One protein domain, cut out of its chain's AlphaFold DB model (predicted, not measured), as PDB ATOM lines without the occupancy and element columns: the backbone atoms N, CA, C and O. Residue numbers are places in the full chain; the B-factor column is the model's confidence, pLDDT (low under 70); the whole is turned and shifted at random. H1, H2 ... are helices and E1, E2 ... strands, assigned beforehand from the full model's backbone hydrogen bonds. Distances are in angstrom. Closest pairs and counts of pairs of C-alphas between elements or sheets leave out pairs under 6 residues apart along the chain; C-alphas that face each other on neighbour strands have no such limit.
ATOM      1  N   ALA A 134     473.573 484.204 339.244       88.81
ATOM      2  CA  ALA A 134     473.886 484.932 340.471       88.81
ATOM      3  C   ALA A 134     475.286 485.560 340.415       88.81
ATOM      4  O   ALA A 134     475.470 486.677 340.900       88.81
ATOM      5  N   ARG A 135     476.257 484.875 339.797       89.50
ATOM      6  CA  ARG A 135     477.614 485.407 339.603       89.50
ATOM      7  C   ARG A 135     477.628 486.545 338.593       89.50
ATOM      8  O   ARG A 135     478.317 487.534 338.824       89.50
ATOM      9  N   ASP A 136     476.850 486.429 337.523       93.56
ATOM     10  CA  ASP A 136     476.753 487.479 336.510       93.56
ATOM     11  C   ASP A 136     476.140 488.753 337.098       93.56
ATOM     12  O   ASP A 136     476.748 489.815 336.994       93.56
ATOM     13  N   ARG A 137     475.056 488.637 337.878       94.88
ATOM     14  CA  ARG A 137     474.503 489.773 338.638       94.88
ATOM     15  C   ARG A 137     475.501 490.379 339.625       94.88
ATOM     16  O   ARG A 137     475.547 491.595 339.792       94.88
ATOM     17  N   ALA A 138     476.309 489.554 340.296       95.19
ATOM     18  CA  ALA A 138     477.349 490.054 341.195       95.19
ATOM     19  C   ALA A 138     478.446 490.825 340.431       95.19
ATOM     20  O   ALA A 138     478.953 491.823 340.941       95.19
ATOM     21  N   ARG A 139     478.767 490.408 339.198       96.62
ATOM     22  CA  ARG A 139     479.691 491.115 338.298       96.62
ATOM     23  C   ARG A 139     479.107 492.426 337.787       96.62
ATOM     24  O   ARG A 139     479.776 493.448 337.879       96.62
ATOM     25  N   GLU A 140     477.862 492.421 337.323       97.50
ATOM     26  CA  GLU A 140     477.144 493.636 336.916       97.50
ATOM     27  C   GLU A 140     477.092 494.659 338.054       97.50
ATOM     28  O   GLU A 140     477.367 495.842 337.853       97.50
ATOM     29  N   ARG A 141     476.814 494.200 339.282       97.25
ATOM     30  CA  ARG A 141     476.835 495.049 340.477       97.25
ATOM     31  C   ARG A 141     478.222 495.640 340.736       97.25
ATOM     32  O   ARG A 141     478.304 496.831 341.031       97.25
ATOM     33  N   LEU A 142     479.286 494.842 340.626       98.12
ATOM     34  CA  LEU A 142     480.659 495.325 340.793       98.12
ATOM     35  C   LEU A 142     481.018 496.386 339.743       98.12
ATOM     36  O   LEU A 142     481.548 497.433 340.101       98.12
ATOM     37  N   GLU A 143     480.688 496.166 338.469       98.50
ATOM     38  CA  GLU A 143     480.937 497.154 337.409       98.50
ATOM     39  C   GLU A 143     480.109 498.430 337.597       98.50
ATOM     40  O   GLU A 143     480.603 499.537 337.376       98.50
ATOM     41  N   HIS A 144     478.873 498.308 338.085       98.25
ATOM     42  CA  HIS A 144     478.057 499.463 338.446       98.25
ATOM     43  C   HIS A 144     478.694 500.287 339.578       98.25
ATOM     44  O   HIS A 144     478.815 501.507 339.453       98.25
ATOM     45  N   LEU A 145     479.148 499.638 340.659       98.38
ATOM     46  CA  LEU A 145     479.883 500.311 341.739       98.38
ATOM     47  C   LEU A 145     481.185 500.934 341.224       98.38
ATOM     48  O   LEU A 145     481.490 502.073 341.569       98.38
ATOM     49  N   GLY A 146     481.903 500.244 340.338       98.50
ATOM     50  CA  GLY A 146     483.090 500.774 339.673       98.50
ATOM     51  C   GLY A 146     482.800 502.042 338.868       98.50
ATOM     52  O   GLY A 146     483.521 503.026 338.998       98.50
ATOM     53  N   SER A 147     481.701 502.079 338.111       98.44
ATOM     54  CA  SER A 147     481.260 503.270 337.372       98.44
ATOM     55  C   SER A 147     480.969 504.465 338.291       98.44
ATOM     56  O   SER A 147     481.412 505.591 338.030       98.44
ATOM     57  N   LEU A 148     480.282 504.227 339.414       98.19
ATOM     58  CA  LEU A 148     480.020 505.255 340.423       98.19
ATOM     59  C   LEU A 148     481.320 505.752 341.079       98.19
ATOM     60  O   LEU A 148     481.524 506.965 341.209       98.19
ATOM     61  N   ALA A 149     482.227 504.837 341.430       97.88
ATOM     62  CA  ALA A 149     483.538 505.158 341.985       97.88
ATOM     63  C   ALA A 149     484.389 505.974 340.999       97.88
ATOM     64  O   ALA A 149     485.004 506.961 341.399       97.88
ATOM     65  N   SER A 150     484.346 505.664 339.699       97.88
ATOM     66  CA  SER A 150     484.980 506.462 338.639       97.88
ATOM     67  C   SER A 150     484.437 507.891 338.588       97.88
ATOM     68  O   SER A 150     485.189 508.850 338.405       97.88
ATOM     69  N   GLY A 151     483.123 508.061 338.775       97.00
ATOM     70  CA  GLY A 151     482.494 509.377 338.895       97.00
ATOM     71  C   GLY A 151     483.010 510.176 340.092       97.00
ATOM     72  O   GLY A 151     483.267 511.376 339.961       97.00
ATOM     73  N   ARG A 152     483.208 509.511 341.237       96.69
ATOM     74  CA  ARG A 152     483.780 510.114 342.449       96.69
ATOM     75  C   ARG A 152     485.254 510.475 342.268       96.69
ATOM     76  O   ARG A 152     485.635 511.592 342.608       96.69
ATOM     77  N   LEU A 153     486.047 509.584 341.673       95.94
ATOM     78  CA  LEU A 153     487.471 509.790 341.406       95.94
ATOM     79  C   LEU A 153     487.713 511.055 340.569       95.94
ATOM     80  O   LEU A 153     488.596 511.840 340.884       95.94
ATOM     81  N   ARG A 154     486.882 511.327 339.555       94.56
ATOM     82  CA  ARG A 154     487.002 512.564 338.759       94.56
ATOM     83  C   ARG A 154     486.839 513.847 339.582       94.56
ATOM     84  O   ARG A 154     487.373 514.880 339.198       94.56
ATOM     85  N   ARG A 155     486.091 513.793 340.689       94.06
ATOM     86  CA  ARG A 155     485.870 514.937 341.590       94.06
ATOM     87  C   ARG A 155     486.949 515.025 342.668       94.06
ATOM     88  O   ARG A 155     487.349 516.121 343.035       94.06
ATOM     89  N   VAL A 156     487.406 513.875 343.169       92.81
ATOM     90  CA  VAL A 156     488.423 513.757 344.223       92.81
ATOM     91  C   VAL A 156     489.494 512.753 343.766       92.81
ATOM     92  O   VAL A 156     489.435 511.580 344.126       92.81
ATOM     93  N   PRO A 157     490.480 513.184 342.959       90.06
ATOM     94  CA  PRO A 157     491.346 512.269 342.205       90.06
ATOM     95  C   PRO A 157     492.443 511.585 343.022       90.06
ATOM     96  O   PRO A 157     493.159 510.748 342.486       90.06
ATOM     97  N   ARG A 158     492.603 511.943 344.300       92.25
ATOM     98  CA  ARG A 158     493.727 511.477 345.127       92.25
ATOM     99  C   ARG A 158     493.394 510.336 346.070       92.25
ATOM    100  O   ARG A 158     494.308 509.657 346.517       92.25
ATOM    101  N   VAL A 159     492.125 510.149 346.415       94.44
ATOM    102  CA  VAL A 159     491.730 509.196 347.453       94.44
ATOM    103  C   VAL A 159     490.578 508.349 346.944       94.44
ATOM    104  O   VAL A 159     489.561 508.874 346.493       94.44
ATOM    105  N   VAL A 160     490.744 507.036 347.049       96.50
ATOM    106  CA  VAL A 160     489.700 506.048 346.793       96.50
ATOM    107  C   VAL A 160     489.228 505.526 348.138       96.50
ATOM    108  O   VAL A 160     490.018 505.028 348.930       96.50
ATOM    109  N   GLU A 161     487.940 505.643 348.408       96.12
ATOM    110  CA  GLU A 161     487.318 505.106 349.618       96.12
ATOM    111  C   GLU A 161     486.343 504.004 349.229       96.12
ATOM    112  O   GLU A 161     485.914 503.933 348.070       96.12
ATOM    113  N   ALA A 162     485.981 503.168 350.199       94.94
ATOM    114  CA  ALA A 162     484.921 502.191 350.017       94.94
ATOM    115  C   ALA A 162     483.634 502.851 349.482       94.94
ATOM    116  O   ALA A 162     483.292 503.993 349.820       94.94
ATOM    117  N   LEU A 163     482.919 502.123 348.625       95.62
ATOM    118  CA  LEU A 163     481.657 502.556 348.043       95.62
ATOM    119  C   LEU A 163     480.602 501.461 348.194       95.62
ATOM    120  O   LEU A 163     480.624 500.448 347.493       95.62
ATOM    121  N   GLY A 164     479.647 501.703 349.094       93.81
ATOM    122  CA  GLY A 164     478.677 500.686 349.482       93.81
ATOM    123  C   GLY A 164     479.407 499.471 350.043       93.81
ATOM    124  O   GLY A 164     480.251 499.605 350.918       93.81
ATOM    125  N   GLU A 165     479.110 498.297 349.501       94.19
ATOM    126  CA  GLU A 165     479.729 497.033 349.904       94.19
ATOM    127  C   GLU A 165     481.132 496.766 349.316       94.19
ATOM    128  O   GLU A 165     481.717 495.727 349.614       94.19
ATOM    129  N   ALA A 166     481.650 497.639 348.444       97.00
ATOM    130  CA  ALA A 166     482.930 497.431 347.770       97.00
ATOM    131  C   ALA A 166     484.029 498.304 348.379       97.00
ATOM    132  O   ALA A 166     484.040 499.526 348.219       97.00
ATOM    133  N   ASP A 167     484.986 497.658 349.035       97.19
ATOM    134  CA  ASP A 167     486.257 498.264 349.416       97.19
ATOM    135  C   ASP A 167     487.107 498.642 348.175       97.19
ATOM    136  O   ASP A 167     486.835 498.154 347.071       97.19
ATOM    137  N   PRO A 168     488.145 499.498 348.288       97.69
ATOM    138  CA  PRO A 168     488.973 499.874 347.150       97.69
ATOM    139  C   PRO A 168     489.658 498.692 346.452       97.69
ATOM    140  O   PRO A 168     489.812 498.745 345.234       97.69
ATOM    141  N   LEU A 169     490.023 497.614 347.158       97.88
ATOM    142  CA  LEU A 169     490.601 496.424 346.520       97.88
ATOM    143  C   LEU A 169     489.576 495.711 345.636       97.88
ATOM    144  O   LEU A 169     489.883 495.299 344.519       97.88
ATOM    145  N   THR A 170     488.346 495.599 346.124       98.31
ATOM    146  CA  THR A 170     487.205 495.077 345.379       98.31
ATOM    147  C   THR A 170     486.891 495.965 344.178       98.31
ATOM    148  O   THR A 170     486.707 495.449 343.076       98.31
ATOM    149  N   LEU A 171     486.904 497.293 344.336       98.44
ATOM    150  CA  LEU A 171     486.708 498.231 343.225       98.44
ATOM    151  C   LEU A 171     487.782 498.076 342.139       98.44
ATOM    152  O   LEU A 171     487.450 498.144 340.958       98.44
ATOM    153  N   LEU A 172     489.040 497.793 342.497       98.44
ATOM    154  CA  LEU A 172     490.101 497.498 341.523       98.44
ATOM    155  C   LEU A 172     489.822 496.246 340.679       98.44
ATOM    156  O   LEU A 172     490.416 496.087 339.615       98.44
ATOM    157  N   CYS A 173     488.905 495.367 341.083       98.38
ATOM    158  CA  CYS A 173     488.480 494.249 340.247       98.38
ATOM    159  C   CYS A 173     487.500 494.665 339.132       98.38
ATOM    160  O   CYS A 173     487.390 493.929 338.150       98.38
ATOM    161  N   SER A 174     486.864 495.842 339.210       98.56
ATOM    162  CA  SER A 174     486.048 496.399 338.118       98.56
ATOM    163  C   SER A 174     486.925 496.927 336.980       98.56
ATOM    164  O   SER A 174     487.776 497.798 337.182       98.56
ATOM    165  N   ALA A 175     486.673 496.453 335.760       98.38
ATOM    166  CA  ALA A 175     487.350 496.952 334.560       98.38
ATOM    167  C   ALA A 175     487.010 498.427 334.287       98.38
ATOM    168  O   ALA A 175     487.876 499.207 333.879       98.38
ATOM    169  N   THR A 176     485.769 498.828 334.581       98.50
ATOM    170  CA  THR A 176     485.308 500.218 334.460       98.50
ATOM    171  C   THR A 176     486.091 501.151 335.382       98.50
ATOM    172  O   THR A 176     486.495 502.242 334.968       98.50
ATOM    173  N   PHE A 177     486.329 500.734 336.630       98.56
ATOM    174  CA  PHE A 177     487.071 501.549 337.592       98.56
ATOM    175  C   PHE A 177     488.555 501.655 337.239       98.56
ATOM    176  O   PHE A 177     489.105 502.757 337.204       98.56
ATOM    177  N   ARG A 178     489.191 500.532 336.886       98.31
ATOM    178  CA  ARG A 178     490.594 500.518 336.442       98.31
ATOM    179  C   ARG A 178     490.835 501.383 335.208       98.31
ATOM    180  O   ARG A 178     491.768 502.180 335.198       98.31
ATOM    181  N   SER A 179     489.958 501.293 334.209       98.31
ATOM    182  CA  SER A 179     490.021 502.147 333.014       98.31
ATOM    183  C   SER A 179     489.976 503.635 333.370       98.31
ATOM    184  O   SER A 179     490.730 504.428 332.812       98.31
ATOM    185  N   ALA A 180     489.129 504.028 334.327       97.81
ATOM    186  CA  ALA A 180     489.035 505.418 334.764       97.81
ATOM    187  C   ALA A 180     490.271 505.889 335.547       97.81
ATOM    188  O   ALA A 180     490.699 507.028 335.361       97.81
ATOM    189  N   LEU A 181     490.857 505.028 336.389       97.12
ATOM    190  CA  LEU A 181     492.134 505.304 337.058       97.12
ATOM    191  C   LEU A 181     493.247 505.535 336.030       97.12
ATOM    192  O   LEU A 181     493.917 506.569 336.064       97.12
ATOM    193  N   ALA A 182     493.399 504.604 335.087       96.94
ATOM    194  CA  ALA A 182     494.412 504.659 334.040       96.94
ATOM    195  C   ALA A 182     494.252 505.885 333.129       96.94
ATOM    196  O   ALA A 182     495.239 506.554 332.834       96.94
ATOM    197  N   ALA A 183     493.019 506.244 332.749       96.06
ATOM    198  CA  ALA A 183     492.733 507.415 331.916       96.06
ATOM    199  C   ALA A 183     493.163 508.747 332.556       96.06
ATOM    200  O   ALA A 183     493.374 509.734 331.854       96.06
ATOM    201  N   GLY A 184     493.312 508.787 333.884       91.19
ATOM    202  CA  GLY A 184     493.847 509.950 334.585       91.19
ATOM    203  C   GLY A 184     495.358 510.142 334.411       91.19
ATOM    204  O   GLY A 184     495.875 511.151 334.886       91.19
ATOM    205  N   CYS A 185     496.084 509.197 333.810       93.94
ATOM    206  CA  CYS A 185     497.534 509.256 333.632       93.94
ATOM    207  C   CYS A 185     497.913 509.142 332.144       93.94
ATOM    208  O   CYS A 185     497.455 508.211 331.482       93.94
ATOM    209  N   PRO A 186     498.782 510.022 331.600       93.00
ATOM    210  CA  PRO A 186     499.188 509.969 330.191       93.00
ATOM    211  C   PRO A 186     499.809 508.638 329.744       93.00
ATOM    212  O   PRO A 186     499.750 508.303 328.566       93.00
ATOM    213  N   THR A 187     500.405 507.879 330.666       94.44
ATOM    214  CA  THR A 187     501.035 506.581 330.376       94.44
ATOM    215  C   THR A 187     500.045 505.414 330.368       94.44
ATOM    216  O   THR A 187     500.428 504.305 330.006       94.44
ATOM    217  N   GLY A 188     498.793 505.623 330.798       95.06
ATOM    218  CA  GLY A 188     497.822 504.544 331.011       95.06
ATOM    219  C   GLY A 188     498.120 503.659 332.230       95.06
ATOM    220  O   GLY A 188     497.475 502.626 332.405       95.06
ATOM    221  N   LEU A 189     499.077 504.059 333.075       95.81
ATOM    222  CA  LEU A 189     499.490 503.362 334.291       95.81
ATOM    223  C   LEU A 189     499.388 504.313 335.488       95.81
ATOM    224  O   LEU A 189     499.933 505.415 335.440       95.81
ATOM    225  N   ARG A 190     498.747 503.882 336.579       95.88
ATOM    226  CA  ARG A 190     498.732 504.625 337.850       95.88
ATOM    227  C   ARG A 190     499.305 503.827 339.007       95.88
ATOM    228  O   ARG A 190     499.140 502.611 339.071       95.88
ATOM    229  N   ALA A 191     499.936 504.544 339.932       95.38
ATOM    230  CA  ALA A 191     500.380 503.993 341.202       95.38
ATOM    231  C   ALA A 191     499.292 504.196 342.266       95.38
ATOM    232  O   ALA A 191     498.648 505.246 342.324       95.38
ATOM    233  N   LEU A 192     499.092 503.198 343.122       96.25
ATOM    234  CA  LEU A 192     498.129 503.251 344.215       96.25
ATOM    235  C   LEU A 192     498.756 502.697 345.498       96.25
ATOM    236  O   LEU A 192     499.229 501.564 345.512       96.25
ATOM    237  N   ALA A 193     498.717 503.457 346.587       96.31
ATOM    238  CA  ALA A 193     498.975 502.924 347.922       96.31
ATOM    239  C   ALA A 193     497.657 502.418 348.520       96.31
ATOM    240  O   ALA A 193     496.683 503.165 348.587       96.31
ATOM    241  N   LEU A 194     497.627 501.162 348.968       96.88
ATOM    242  CA  LEU A 194     496.466 500.559 349.628       96.88
ATOM    243  C   LEU A 194     496.895 499.814 350.903       96.88
ATOM    244  O   LEU A 194     496.824 498.589 350.933       96.88
ATOM    245  N   PRO A 195     497.379 500.516 351.940       95.56
ATOM    246  CA  PRO A 195     497.753 499.889 353.208       95.56
ATOM    247  C   PRO A 195     496.549 499.456 354.062       95.56
ATOM    248  O   PRO A 195     496.662 498.498 354.826       95.56
ATOM    249  N   ASP A 196     495.398 500.113 353.884       95.12
ATOM    250  CA  ASP A 196     494.119 499.848 354.556       95.12
ATOM    251  C   ASP A 196     493.047 499.552 353.493       95.12
ATOM    252  O   ASP A 196     492.873 500.302 352.534       95.12
ATOM    253  N   LEU A 197     492.301 498.462 353.649       94.88
ATOM    254  CA  LEU A 197     491.212 498.083 352.753       94.88
ATOM    255  C   LEU A 197     490.039 499.061 352.803       94.88
ATOM    256  O   LEU A 197     489.133 498.943 352.010       94.88
ATOM    257  N   ARG A 198     489.990 500.054 353.678       94.44
ATOM    258  CA  ARG A 198     488.927 501.071 353.649       94.44
ATOM    259  C   ARG A 198     489.296 502.254 352.762       94.44
ATOM    260  O   ARG A 198     488.409 503.003 352.338       94.44
ATOM    261  N   ARG A 199     490.592 502.435 352.474       95.12
ATOM    262  CA  ARG A 199     491.109 503.643 351.832       95.12
ATOM    263  C   ARG A 199     492.385 503.405 351.031       95.12
ATOM    264  O   ARG A 199     493.357 502.855 351.528       95.12
ATOM    265  N   ALA A 200     492.400 503.924 349.811       96.75
ATOM    266  CA  ALA A 200     493.556 503.946 348.929       96.75
ATOM    267  C   ALA A 200     493.936 505.377 348.544       96.75
ATOM    268  O   ALA A 200     493.083 506.266 348.474       96.75
ATOM    269  N   TRP A 201     495.204 505.571 348.208       96.00
ATOM    270  CA  TRP A 201     495.758 506.840 347.757       96.00
ATOM    271  C   TRP A 201     496.337 506.681 346.358       96.00
ATOM    272  O   TRP A 201     497.098 505.752 346.096       96.00
ATOM    273  N   VAL A 202     495.951 507.580 345.461       95.81
ATOM    274  CA  VAL A 202     496.353 507.578 344.054       95.81
ATOM    275  C   VAL A 202     497.565 508.481 343.870       95.81
ATOM    276  O   VAL A 202     497.556 509.613 344.352       95.81
ATOM    277  N   ASP A 203     498.560 507.987 343.135       93.50
ATOM    278  CA  ASP A 203     499.846 508.641 342.880       93.50
ATOM    279  C   ASP A 203     500.491 509.185 344.171       93.50
ATOM    280  O   ASP A 203     500.693 510.401 344.297       93.50
ATOM    281  N   PRO A 204     500.780 508.308 345.158       89.38
ATOM    282  CA  PRO A 204     501.537 508.717 346.336       89.38
ATOM    283  C   PRO A 204     502.889 509.281 345.897       89.38
ATOM    284  O   PRO A 204     503.472 508.832 344.903       89.38
ATOM    285  N   ARG A 205     503.371 510.298 346.608       87.00
ATOM    286  CA  ARG A 205     504.612 510.963 346.227       87.00
ATOM    287  C   ARG A 205     505.819 510.114 346.631       87.00
ATOM    288  O   ARG A 205     505.697 509.269 347.513       87.00
ATOM    289  N   PRO A 206     507.001 510.333 346.032       75.62
ATOM    290  CA  PRO A 206     508.218 509.636 346.444       75.62
ATOM    291  C   PRO A 206     508.560 509.834 347.928       75.62
ATOM    292  O   PRO A 206     509.045 508.908 348.568       75.62
ATOM    293  N   GLU A 207     508.267 511.004 348.503       76.12
ATOM    294  CA  GLU A 207     508.426 511.231 349.945       76.12
ATOM    295  C   GLU A 207     507.487 510.374 350.821       76.12
ATOM    296  O   GLU A 207     507.744 510.209 352.011       76.12
ATOM    297  N   ASP A 208     506.450 509.768 350.231       77.44
ATOM    298  CA  ASP A 208     505.472 508.909 350.904       77.44
ATOM    299  C   ASP A 208     505.827 507.409 350.798       77.44
ATOM    300  O   ASP A 208     504.986 506.559 351.085       77.44
ATOM    301  N   VAL A 209     507.036 507.022 350.369       73.38
ATOM    302  CA  VAL A 209     507.384 505.591 350.191       73.38
ATOM    303  C   VAL A 209     507.214 504.785 351.488       73.38
ATOM    304  O   VAL A 209     506.678 503.677 351.454       73.38
ATOM    305  N   GLU A 210     507.556 505.373 352.637       83.69
ATOM    306  CA  GLU A 210     507.386 504.747 353.960       83.69
ATOM    307  C   GLU A 210     505.953 504.857 354.512       83.69
ATOM    308  O   GLU A 210     505.609 504.228 355.515       83.69
ATOM    309  N   PHE A 211     505.075 505.622 353.854       84.69
ATOM    310  CA  PHE A 211     503.701 505.829 354.310       84.69
ATOM    311  C   PHE A 211     502.891 504.529 354.294       84.69
ATOM    312  O   PHE A 211     502.192 504.226 355.261       84.69
ATOM    313  N   ALA A 212     502.969 503.747 353.211       86.56
ATOM    314  CA  ALA A 212     502.163 502.533 353.085       86.56
ATOM    315  C   ALA A 212     502.542 501.457 354.129       86.56
ATOM    316  O   ALA A 212     501.635 500.977 354.816       86.56
ATOM    317  N   PRO A 213     503.828 501.111 354.340       89.25
ATOM    318  CA  PRO A 213     504.220 500.216 355.427       89.25
ATOM    319  C   PRO A 213     503.752 500.707 356.804       89.25
ATOM    320  O   PRO A 213     503.095 499.949 357.521       89.25
ATOM    321  N   ALA A 214     503.985 501.983 357.132       90.88
ATOM    322  CA  ALA A 214     503.635 502.550 358.435       90.88
ATOM    323  C   ALA A 214     502.122 502.512 358.711       90.88
ATOM    324  O   ALA A 214     501.684 502.070 359.775       90.88
ATOM    325  N   VAL A 215     501.292 502.918 357.743       91.81
ATOM    326  CA  VAL A 215     499.827 502.858 357.893       91.81
ATOM    327  C   VAL A 215     499.349 501.412 358.015       91.81
ATOM    328  O   VAL A 215     498.455 501.124 358.811       91.81
ATOM    329  N   ARG A 216     499.946 500.481 357.267       92.38
ATOM    330  CA  ARG A 216     499.558 499.067 357.309       92.38
ATOM    331  C   ARG A 216     499.866 498.427 358.661       92.38
ATOM    332  O   ARG A 216     499.074 497.611 359.129       92.38
ATOM    333  N   GLU A 217     500.984 498.780 359.291       93.69
ATOM    334  CA  GLU A 217     501.331 498.300 360.635       93.69
ATOM    335  C   GLU A 217     500.309 498.745 361.686       93.69
ATOM    336  O   GLU A 217     499.909 497.937 362.526       93.69
ATOM    337  N   LEU A 218     499.823 499.985 361.570       94.19
ATOM    338  CA  LEU A 218     498.770 500.552 362.422       94.19
ATOM    339  C   LEU A 218     497.359 500.045 362.083       94.19
ATOM    340  O   LEU A 218     496.433 500.252 362.864       94.19
ATOM    341  N   THR A 219     497.173 499.407 360.926       93.94
ATOM    342  CA  THR A 219     495.876 498.878 360.493       93.94
ATOM    343  C   THR A 219     495.623 497.509 361.116       93.94
ATOM    344  O   THR A 219     496.513 496.647 361.136       93.94
ATOM    345  N   ASP A 220     494.390 497.284 361.570       92.06
ATOM    346  CA  ASP A 220     493.958 495.988 362.091       92.06
ATOM    347  C   ASP A 220     494.201 494.872 361.066       92.06
ATOM    348  O   ASP A 220     493.935 495.069 359.876       92.06
ATOM    349  N   PRO A 221     494.661 493.677 361.484       89.69
ATOM    350  CA  PRO A 221     495.050 492.606 360.567       89.69
ATOM    351  C   PRO A 221     494.012 492.244 359.497       89.69
ATOM    352  O   PRO A 221     494.382 491.882 358.383       89.69
ATOM    353  N   GLU A 222     492.727 492.349 359.823       85.88
ATOM    354  CA  GLU A 222     491.600 492.051 358.934       85.88
ATOM    355  C   GLU A 222     491.344 493.113 357.855       85.88
ATOM    356  O   GLU A 222     490.810 492.783 356.794       85.88
ATOM    357  N   TRP A 223     491.779 494.352 358.098       92.19
ATOM    358  CA  TRP A 223     491.655 495.485 357.180       92.19
ATOM    359  C   TRP A 223     492.968 495.813 356.469       92.19
ATOM    360  O   TRP A 223     493.015 496.753 355.684       92.19
ATOM    361  N   ARG A 224     494.047 495.059 356.699       95.12
ATOM    362  CA  ARG A 224     495.329 495.304 356.029       95.12
ATOM    363  C   ARG A 224     495.235 495.039 354.531       95.12
ATOM    364  O   ARG A 224     494.824 493.964 354.095       95.12
ATOM    365  N   GLY A 225     495.708 496.004 353.755       95.19
ATOM    366  CA  GLY A 225     495.992 495.830 352.340       95.19
ATOM    367  C   GLY A 225     497.464 495.486 352.090       95.19
ATOM    368  O   GLY A 225     498.074 494.673 352.795       95.19
ATOM    369  N   PHE A 226     498.034 496.101 351.058       94.94
ATOM    370  CA  PHE A 226     499.400 495.873 350.603       94.94
ATOM    371  C   PHE A 226     500.394 496.805 351.295       94.94
ATOM    372  O   PHE A 226     500.113 497.971 351.553       94.94
ATOM    373  N   ASP A 227     501.580 496.272 351.566       92.94
ATOM    374  CA  ASP A 227     502.741 497.015 352.070       92.94
ATOM    375  C   ASP A 227     503.491 497.777 350.968       92.94
ATOM    376  O   ASP A 227     504.347 498.607 351.252       92.94
ATOM    377  N   ARG A 228     503.163 497.502 349.704       92.25
ATOM    378  CA  ARG A 228     503.775 498.098 348.520       92.25
ATOM    379  C   ARG A 228     502.727 498.722 347.620       92.25
ATOM    380  O   ARG A 228     501.545 498.382 347.669       92.25
ATOM    381  N   LEU A 229     503.201 499.613 346.756       94.62
ATOM    382  CA  LEU A 229     502.369 500.231 345.736       94.62
ATOM    383  C   LEU A 229     501.811 499.178 344.778       94.62
ATOM    384  O   LEU A 229     502.501 498.242 344.370       94.62
ATOM    385  N   LEU A 230     500.563 499.378 344.386       96.50
ATOM    386  CA  LEU A 230     499.944 498.701 343.265       96.50
ATOM    387  C   LEU A 230     500.150 499.535 342.002       96.50
ATOM    388  O   LEU A 230     500.025 500.758 342.018       96.50
ATOM    389  N   LEU A 231     500.439 498.850 340.909       97.19
ATOM    390  CA  LEU A 231     500.502 499.376 339.558       97.19
ATOM    391  C   LEU A 231     499.224 498.953 338.837       97.19
ATOM    392  O   LEU A 231     498.948 497.758 338.715       97.19
ATOM    393  N   VAL A 232     498.430 499.930 338.407       98.12
ATOM    394  CA  VAL A 232     497.097 499.714 337.841       98.12
ATOM    395  C   VAL A 232     497.061 500.201 336.398       98.12
ATOM    396  O   VAL A 232     497.325 501.374 336.127       98.12
ATOM    397  N   THR A 233     496.690 499.302 335.492       98.25
ATOM    398  CA  THR A 233     496.324 499.593 334.097       98.25
ATOM    399  C   THR A 233     494.837 499.267 333.899       98.25
ATOM    400  O   THR A 233     494.199 498.771 334.833       98.25
ATOM    401  N   PRO A 234     494.233 499.511 332.719       98.25
ATOM    402  CA  PRO A 234     492.858 499.077 332.453       98.25
ATOM    403  C   PRO A 234     492.642 497.570 332.688       98.25
ATOM    404  O   PRO A 234     491.607 497.153 333.217       98.25
ATOM    405  N   ASP A 235     493.650 496.761 332.369       97.88
ATOM    406  CA  ASP A 235     493.549 495.303 332.362       97.88
ATOM    407  C   ASP A 235     494.185 494.651 333.594       97.88
ATOM    408  O   ASP A 235     493.709 493.609 334.049       97.88
ATOM    409  N   GLU A 236     495.210 495.279 334.174       97.69
ATOM    410  CA  GLU A 236     496.086 494.660 335.168       97.69
ATOM    411  C   GLU A 236     496.127 495.416 336.500       97.69
ATOM    412  O   GLU A 236     496.029 496.642 336.570       97.69
ATOM    413  N   VAL A 237     496.336 494.653 337.572       98.38
ATOM    414  CA  VAL A 237     496.707 495.131 338.902       98.38
ATOM    415  C   VAL A 237     497.898 494.301 339.368       98.38
ATOM    416  O   VAL A 237     497.765 493.120 339.699       98.38
ATOM    417  N   ALA A 238     499.070 494.924 339.387       97.56
ATOM    418  CA  ALA A 238     500.325 494.293 339.769       97.56
ATOM    419  C   ALA A 238     500.897 494.938 341.032       97.56
ATOM    420  O   ALA A 238     500.705 496.124 341.281       97.56
ATOM    421  N   LEU A 239     501.637 494.169 341.827       95.69
ATOM    422  CA  LEU A 239     502.449 494.738 342.899       95.69
ATOM    423  C   LEU A 239     503.714 495.340 342.297       95.69
ATOM    424  O   LEU A 239     504.402 494.681 341.512       95.69
ATOM    425  N   ALA A 240     504.048 496.563 342.700       92.12
ATOM    426  CA  ALA A 240     505.345 497.136 342.393       92.12
ATOM    427  C   ALA A 240     506.441 496.198 342.922       92.12
ATOM    428  O   ALA A 240     506.382 495.679 344.047       92.12
TER     429      ALA A 240
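What this domain is: This is residues 134 to 240 of the 279 residues of an uncharacterized protein of Motilibacter rhizosphaerae (UniProt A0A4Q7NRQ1). A strongly twisted sheet of five mostly short strands has H3 over one face and H4 over the opposite face, and the long helix H1 packs side by side with H3. The 107 printed residues hold four named helices and five named strands, in the order H1 E1 H2 H3 E2 E3 H4 E4 E5; the class is mixed. The sheet runs E1 E3 E2 E4 E5, antiparallel throughout. The whole is compact, with a radius of gyration of the C-alphas of 13.3 A and spans of 39 by 34 by 24 A.

Where its parts are: H1, residues 134 to 155, begins at C-alpha 134 (473.886, 484.932, 340.471) and is 32.3 A long. E1 is 159 to 161, H2 168 to 171, and H3 175 to 183, 12.1 A. E2, 190 to 196, is 18.0 A; E3 is 199 to 202; H4, 211 to 218, is 10.9 A. E4 is 230 to 232, and E5, 237 to 239, ends at C-alpha 239 (502.449, 494.738, 342.899).

How they stand to each other: H1 touches H3 with residues 143 to 153 alone, the same way at a shallow tilt of 23 degrees; their closest C-alphas, Gly 146 and Phe 177, are 4.6 A apart. H1 touches H2 with residues 142 to 149 alone; H1 and H2 only graze the sheet. Split strand-helix-strand units, two same-way strands with another between them in the sheet, are E1, H2 H3, E2 and E3, H4, E4, both right-handed crossovers. E1 and E3 have N 160 and O 200 at 2.8 A. Hairpin E2 and E3 has N 201 and O 193 at 2.8 A; E2 and E4, N 192 and O 230 at 2.8 A; hairpin E4 and E5, N 231 and O 238 at 2.8 A. H3 has a height over the sheet of 9.8 A; H4, at 6.5 A on the opposite face, runs along E2. Every O i to N i+4 pair is within hydrogen-bond range in H3 and H4, 17 of 18 in H1; H2 is too short for one.

The domain as a whole: The farthest C-alphas, Ala 134 and Glu 207, are 44.4 A apart. The printed part has no cut; the link H4 to E4 is long, and no printed residue is under 70 in pLDDT.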